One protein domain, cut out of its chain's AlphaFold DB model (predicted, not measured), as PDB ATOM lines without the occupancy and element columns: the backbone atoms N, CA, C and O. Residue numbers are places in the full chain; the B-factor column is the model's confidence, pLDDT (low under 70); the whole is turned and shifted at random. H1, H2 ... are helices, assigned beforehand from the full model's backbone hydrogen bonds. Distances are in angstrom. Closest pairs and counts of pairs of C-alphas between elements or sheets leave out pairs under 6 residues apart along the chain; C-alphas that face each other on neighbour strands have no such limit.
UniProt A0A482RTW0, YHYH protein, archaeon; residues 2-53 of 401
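This is residues 2 to 53 of the 401 residues of the protein "YHYH protein" of archaeon (UniProt A0A482RTW0). This domain has little regular structure: two short helices, H1 and H2, follow each other along one side, and a long unnamed stretch, residues 19 to 53, winds back in loops. From H2 it returns toward the start of H1 near Ala 28, then swings out through a wide loop and a smaller one. The printed part has 52 residues, only 12 of them in the named helices; there is no named strand, and the class is all helix. It is compact, with a radius of gyration of the C-alphas of 10.3 A, spanning 28 by 25 by 17 A.

Look first at H1, residues 3 to 10, then at H2, residues 15 to 18, across a tight link. They are close but not clearly touching: their closest C-alphas, of Leu 9 and Ala 15, are 7.1 A apart. Every O i to N i+4 pair of H1 is within hydrogen-bond range; H2 is too short for one.

Find C-alpha 3 at (130.469, 81.531, 126.584); H1 runs 10.7 A from there to C-alpha 10. H2, 4.8 A long, ends at C-alpha 18, (137.989, 96.163, 117.439).

The C-alphas farthest apart, of Gly 29 and Ser 44, are 28.0 A apart. The printed part has no cut. Confidence is under 70 at residues 35, 43 to 44, 46 to 49 and 51 to 52.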
ATOM      1  N   SER A   2     126.245  84.042 126.512       87.06
ATOM      2  CA  SER A   2     126.824  82.706 126.560       87.06
ATOM      3  C   SER A   2     128.360  82.766 126.485       87.06
ATOM      4  O   SER A   2     128.956  83.775 126.103       87.06
ATOM      5  N   ALA A   3     129.032  81.665 126.837       90.38
ATOM      6  CA  ALA A   3     130.469  81.531 126.584       90.38
ATOM      7  C   ALA A   3     130.792  81.512 125.076       90.38
ATOM      8  O   ALA A   3     131.884  81.919 124.675       90.38
ATOM      9  N   GLY A   4     129.838  81.061 124.252       89.19
ATOM     10  CA  GLY A   4     129.931  81.074 122.798       89.19
ATOM     11  C   GLY A   4     130.010  82.496 122.256       89.19
ATOM     12  O   GLY A   4     130.942  82.793 121.516       89.19
ATOM     13  N   ASP A   5     129.127  83.400 122.686       88.38
ATOM     14  CA  ASP A   5     129.118  84.767 122.149       88.38
ATOM     15  C   ASP A   5     130.361  85.557 122.596       88.38
ATOM     16  O   ASP A   5     130.960  86.254 121.780       88.38
ATOM     17  N   VAL A   6     130.858  85.358 123.828       92.75
ATOM     18  CA  VAL A   6     132.160  85.921 124.256       92.75
ATOM     19  C   VAL A   6     133.308  85.398 123.385       92.75
ATOM     20  O   VAL A   6     134.185  86.158 122.973       92.75
ATOM     21  N   SER A   7     133.313  84.096 123.089       94.06
ATOM     22  CA  SER A   7     134.311  83.483 122.210       94.06
ATOM     23  C   SER A   7     134.229  84.046 120.787       94.06
ATOM     24  O   SER A   7     135.259  84.378 120.204       94.06
ATOM     25  N   THR A   8     133.025  84.210 120.237       91.12
ATOM     26  CA  THR A   8     132.806  84.807 118.913       91.12
ATOM     27  C   THR A   8     133.355  86.228 118.844       91.12
ATOM     28  O   THR A   8     134.101  86.535 117.918       91.12
ATOM     29  N   LEU A   9     133.070  87.069 119.846       92.00
ATOM     30  CA  LEU A   9     133.609  88.429 119.930       92.00
ATOM     31  C   LEU A   9     135.145  88.438 119.967       92.00
ATOM     32  O   LEU A   9     135.787  89.164 119.212       92.00
ATOM     33  N   ASN A  10     135.753  87.596 120.800       94.69
ATOM     34  CA  ASN A  10     137.207  87.581 120.969       94.69
ATOM     35  C   ASN A  10     137.969  86.939 119.799       94.69
ATOM     36  O   ASN A  10     139.156  87.207 119.635       94.69
ATOM     37  N   ASN A  11     137.302  86.129 118.972       93.81
ATOM     38  CA  ASN A  11     137.896  85.477 117.801       93.81
ATOM     39  C   ASN A  11     137.673  86.244 116.488       93.81
ATOM     40  O   ASN A  11     137.981  85.727 115.411       93.81
ATOM     41  N   ARG A  12     137.148  87.473 116.550       92.31
ATOM     42  CA  ARG A  12     137.024  88.340 115.373       92.31
ATOM     43  C   ARG A  12     138.398  88.558 114.723       92.31
ATOM     44  O   ARG A  12     139.380  88.723 115.454       92.31
ATOM     45  N   PRO A  13     138.496  88.635 113.378       94.06
ATOM     46  CA  PRO A  13     139.776  88.791 112.679       94.06
ATOM     47  C   PRO A  13     140.622  89.961 113.186       94.06
ATOM     48  O   PRO A  13     141.852  89.891 113.178       94.06
ATOM     49  N   LYS A  14     139.965  91.032 113.641       92.50
ATOM     50  CA  LYS A  14     140.596  92.227 114.196       92.50
ATOM     51  C   LYS A  14     140.232  92.506 115.652       92.50
ATOM     52  O   LYS A  14     140.328  93.650 116.071       92.50
ATOM     53  N   ALA A  15     139.925  91.490 116.467       92.06
ATOM     54  CA  ALA A  15     139.614  91.667 117.896       92.06
ATOM     55  C   ALA A  15     140.618  92.585 118.638       92.06
ATOM     56  O   ALA A  15     140.221  93.458 119.407       92.06
ATOM     57  N   ALA A  16     141.915  92.473 118.326       92.81
ATOM     58  CA  ALA A  16     142.974  93.305 118.905       92.81
ATOM     59  C   ALA A  16     142.799  94.825 118.689       92.81
ATOM     60  O   ALA A  16     143.339  95.611 119.464       92.81
ATOM     61  N   THR A  17     142.091  95.238 117.635       89.94
ATOM     62  CA  THR A  17     141.807  96.647 117.316       89.94
ATOM     63  C   THR A  17     140.327  97.000 117.411       89.94
ATOM     64  O   THR A  17     140.016  98.171 117.622       89.94
ATOM     65  N   ASP A  18     139.437  96.013 117.279       89.12
ATOM     66  CA  ASP A  18     137.989  96.163 117.439       89.12
ATOM     67  C   ASP A  18     137.625  96.502 118.892       89.12
ATOM     68  O   ASP A  18     136.621  97.166 119.122       89.12
ATOM     69  N   PHE A  19     138.444  96.097 119.870       90.25
ATOM     70  CA  PHE A  19     138.236  96.377 121.293       90.25
ATOM     71  C   PHE A  19     139.381  97.191 121.901       90.25
ATOM     72  O   PHE A  19     140.550  96.973 121.582       90.25
ATOM     73  N   ASN A  20     139.063  98.067 122.860       89.12
ATOM     74  CA  ASN A  20     140.040  98.934 123.540       89.12
ATOM     75  C   ASN A  20     141.134  98.143 124.277       89.12
ATOM     76  O   ASN A  20     142.293  98.552 124.320       89.12
ATOM     77  N   SER A  21     140.773  96.991 124.843       91.31
ATOM     78  CA  SER A  21     141.680  96.049 125.515       91.31
ATOM     79  C   SER A  21     142.137  94.895 124.614       91.31
ATOM     80  O   SER A  21     142.763  93.947 125.094       91.31
ATOM     81  N   GLY A  22     141.806  94.935 123.320       92.69
ATOM     82  CA  GLY A  22     142.052  93.862 122.355       92.69
ATOM     83  C   GLY A  22     141.174  92.613 122.524       92.69
ATOM     84  O   GLY A  22     141.430  91.597 121.884       92.69
ATOM     85  N   HIS A  23     140.175  92.679 123.405       93.81
ATOM     86  CA  HIS A  23     139.146  91.670 123.661       93.81
ATOM     87  C   HIS A  23     137.921  92.349 124.291       93.81
ATOM     88  O   HIS A  23     138.063  93.430 124.872       93.81
ATOM     89  N   THR A  24     136.746  91.721 124.207       93.19
ATOM     90  CA  THR A  24     135.530  92.234 124.853       93.19
ATOM     91  C   THR A  24     135.670  92.250 126.376       93.19
ATOM     92  O   THR A  24     136.292  91.362 126.962       93.19
ATOM     93  N   THR A  25     135.066  93.244 127.026       92.31
ATOM     94  CA  THR A  25     134.915  93.285 128.489       92.31
ATOM     95  C   THR A  25     133.739  92.441 128.982       92.31
ATOM     96  O   THR A  25     133.647  92.188 130.184       92.31
ATOM     97  N   ALA A  26     132.859  91.986 128.081       90.88
ATOM     98  CA  ALA A  26     131.743  91.117 128.425       90.88
ATOM     99  C   ALA A  26     132.232  89.750 128.921       90.88
ATOM    100  O   ALA A  26     133.184  89.168 128.392       90.88
ATOM    101  N   VAL A  27     131.538  89.202 129.919       92.88
ATOM    102  CA  VAL A  27     131.855  87.888 130.493       92.88
ATOM    103  C   VAL A  27     130.695  86.908 130.345       92.88
ATOM    104  O   VAL A  27     129.523  87.282 130.285       92.88
ATOM    105  N   ALA A  28     131.019  85.615 130.293       92.50
ATOM    106  CA  ALA A  28     130.010  84.566 130.207       92.50
ATOM    107  C   ALA A  28     129.083  84.604 131.436       92.50
ATOM    108  O   ALA A  28     129.547  84.734 132.569       92.50
ATOM    109  N   GLY A  29     127.775  84.483 131.206       88.56
ATOM    110  CA  GLY A  29     126.743  84.596 132.240       88.56
ATOM    111  C   GLY A  29     126.307  86.031 132.552       88.56
ATOM    112  O   GLY A  29     125.359  86.208 133.313       88.56
ATOM    113  N   GLN A  30     126.939  87.052 131.963       88.62
ATOM    114  CA  GLN A  30     126.471  88.431 132.084       88.62
ATOM    115  C   GLN A  30     125.121  88.605 131.373       88.62
ATOM    116  O   GLN A  30     124.924  88.145 130.242       88.62
ATOM    117  N   VAL A  31     124.198  89.288 132.045       84.81
ATOM    118  CA  VAL A  31     122.992  89.843 131.431       84.81
ATOM    119  C   VAL A  31     123.361  91.237 130.954       84.81
ATOM    120  O   VAL A  31     123.779  92.056 131.769       84.81
ATOM    121  N   LEU A  32     123.271  91.466 129.647       78.56
ATOM    122  CA  LEU A  32     123.567  92.760 129.044       78.56
ATOM    123  C   LEU A  32     122.272  93.532 128.838       78.56
ATOM    124  O   LEU A  32     121.249  92.963 128.456       78.56
ATOM    125  N   THR A  33     122.340  94.834 129.063       74.31
ATOM    126  CA  THR A  33     121.301  95.777 128.653       74.31
ATOM    127  C   THR A  33     121.589  96.312 127.252       74.31
ATOM    128  O   THR A  33     122.739  96.377 126.813       74.31
ATOM    129  N   PHE A  34     120.540  96.683 126.516       71.56
ATOM    130  CA  PHE A  34     120.702  97.253 125.180       71.56
ATOM    131  C   PHE A  34     121.542  98.537 125.243       71.56
ATOM    132  O   PHE A  34     121.193  99.474 125.961       71.56
ATOM    133  N   GLY A  35     122.646  98.584 124.491       68.50
ATOM    134  CA  GLY A  35     123.571  99.721 124.504       68.50
ATOM    135  C   GLY A  35     124.661  99.677 125.587       68.50
ATOM    136  O   GLY A  35     125.423 100.639 125.690       68.50
ATOM    137  N   GLU A  36     124.771  98.593 126.364       78.38
ATOM    138  CA  GLU A  36     125.810  98.421 127.392       78.38
ATOM    139  C   GLU A  36     127.235  98.355 126.820       78.38
ATOM    140  O   GLU A  36     127.480  97.729 125.794       78.38
ATOM    141  N   ASP A  37     128.204  98.967 127.507       82.44
ATOM    142  CA  ASP A  37     129.601  98.962 127.070       82.44
ATOM    143  C   ASP A  37     130.276  97.594 127.223       82.44
ATOM    144  O   ASP A  37     130.553  97.147 128.339       82.44
ATOM    145  N   ILE A  38     130.586  96.952 126.089       87.69
ATOM    146  CA  ILE A  38     131.321  95.676 126.036       87.69
ATOM    147  C   ILE A  38     132.769  95.824 125.544       87.69
ATOM    148  O   ILE A  38     133.418  94.840 125.164       87.69
ATOM    149  N   GLY A  39     133.298  97.049 125.567       88.94
ATOM    150  CA  GLY A  39     134.703  97.363 125.345       88.94
ATOM    151  C   GLY A  39     135.082  97.617 123.890       88.94
ATOM    152  O   GLY A  39     136.279  97.607 123.581       88.94
ATOM    153  N   TYR A  40     134.109  97.812 122.993       87.44
ATOM    154  CA  TYR A  40     134.393  98.157 121.600       87.44
ATOM    155  C   TYR A  40     135.190  99.466 121.511       87.44
ATOM    156  O   TYR A  40     134.945 100.438 122.225       87.44
ATOM    157  N   ASN A  41     136.149  99.500 120.594       84.06
ATOM    158  CA  ASN A  41     136.887 100.698 120.220       84.06
ATOM    159  C   ASN A  41     136.090 101.476 119.161       84.06
ATOM    160  O   ASN A  41     136.447 101.510 117.982       84.06
ATOM    161  N   SER A  42     134.958 102.044 119.578       73.44
ATOM    162  CA  SER A  42     134.068 102.824 118.717       73.44
ATOM    163  C   SER A  42     134.159 104.299 119.090       73.44
ATOM    164  O   SER A  42     133.514 104.771 120.019       73.44
ATOM    165  N   ASN A  43     134.986 105.048 118.359       61.41
ATOM    166  CA  ASN A  43     135.180 106.489 118.584       61.41
ATOM    167  C   ASN A  43     133.989 107.348 118.112       61.41
ATOM    168  O   ASN A  43     134.062 108.574 118.168       61.41
ATOM    169  N   SER A  44     132.940 106.726 117.566       63.47
ATOM    170  CA  SER A  44     131.834 107.411 116.894       63.47
ATOM    171  C   SER A  44     130.553 107.495 117.717       63.47
ATOM    172  O   SER A  44     129.770 108.403 117.455       63.47
ATOM    173  N   CYS A  45     130.327 106.593 118.680       70.06
ATOM    174  CA  CYS A  45     129.063 106.505 119.416       70.06
ATOM    175  C   CYS A  45     129.285 106.575 120.932       70.06
ATOM    176  O   CYS A  45     130.000 105.751 121.488       70.06
ATOM    177  N   ASP A  46     128.608 107.511 121.606       59.59
ATOM    178  CA  ASP A  46     128.764 107.766 123.051       59.59
ATOM    179  C   ASP A  46     128.214 106.638 123.962       59.59
ATOM    180  O   ASP A  46     128.443 106.657 125.170       59.59
ATOM    181  N   ASN A  47     127.516 105.638 123.402       56.53
ATOM    182  CA  ASN A  47     126.910 104.512 124.128       56.53
ATOM    183  C   ASN A  47     127.620 103.193 123.747       56.53
ATOM    184  O   ASN A  47     127.579 102.782 122.593       56.53
ATOM    185  N   GLY A  48     128.299 102.538 124.689       57.09
ATOM    186  CA  GLY A  48     129.400 101.593 124.432       57.09
ATOM    187  C   GLY A  48     129.119 100.209 123.817       57.09
ATOM    188  O   GLY A  48     130.007  99.360 123.838       57.09
ATOM    189  N   PHE A  49     127.959  99.920 123.236       57.41
ATOM    190  CA  PHE A  49     127.727  98.603 122.614       57.41
ATOM    191  C   PHE A  49     128.009  98.545 121.112       57.41
ATOM    192  O   PHE A  49     128.025  97.467 120.519       57.41
ATOM    193  N   TRP A  50     128.191  99.698 120.473       71.19
ATOM    194  CA  TRP A  50     128.186  99.766 119.019       71.19
ATOM    195  C   TRP A  50     129.537  99.330 118.458       71.19
ATOM    196  O   TRP A  50     130.535 100.010 118.729       71.19
ATOM    197  N   PRO A  51     129.606  98.245 117.664       69.69
ATOM    198  CA  PRO A  51     130.803  97.987 116.875       69.69
ATOM    199  C   PRO A  51     131.084  99.197 115.966       69.69
ATOM    200  O   PRO A  51     130.188 100.015 115.720       69.69
ATOM    201  N   PRO A  52     132.317  99.345 115.450       66.06
ATOM    202  CA  PRO A  52     132.543 100.258 114.336       66.06
ATOM    203  C   PRO A  52     131.541  99.892 113.237       66.06
ATOM    204  O   PRO A  52     131.499  98.742 112.819       66.06
ATOM    205  N   GLY A  53     130.683 100.837 112.866       73.19
ATOM    206  CA  GLY A  53     129.562 100.612 111.960       73.19
ATOM    207  C   GLY A  53     129.186 101.895 111.214       73.19
ATOM    208  O   GLY A  53     129.768 102.954 111.476       73.19
TER     209      GLY A  53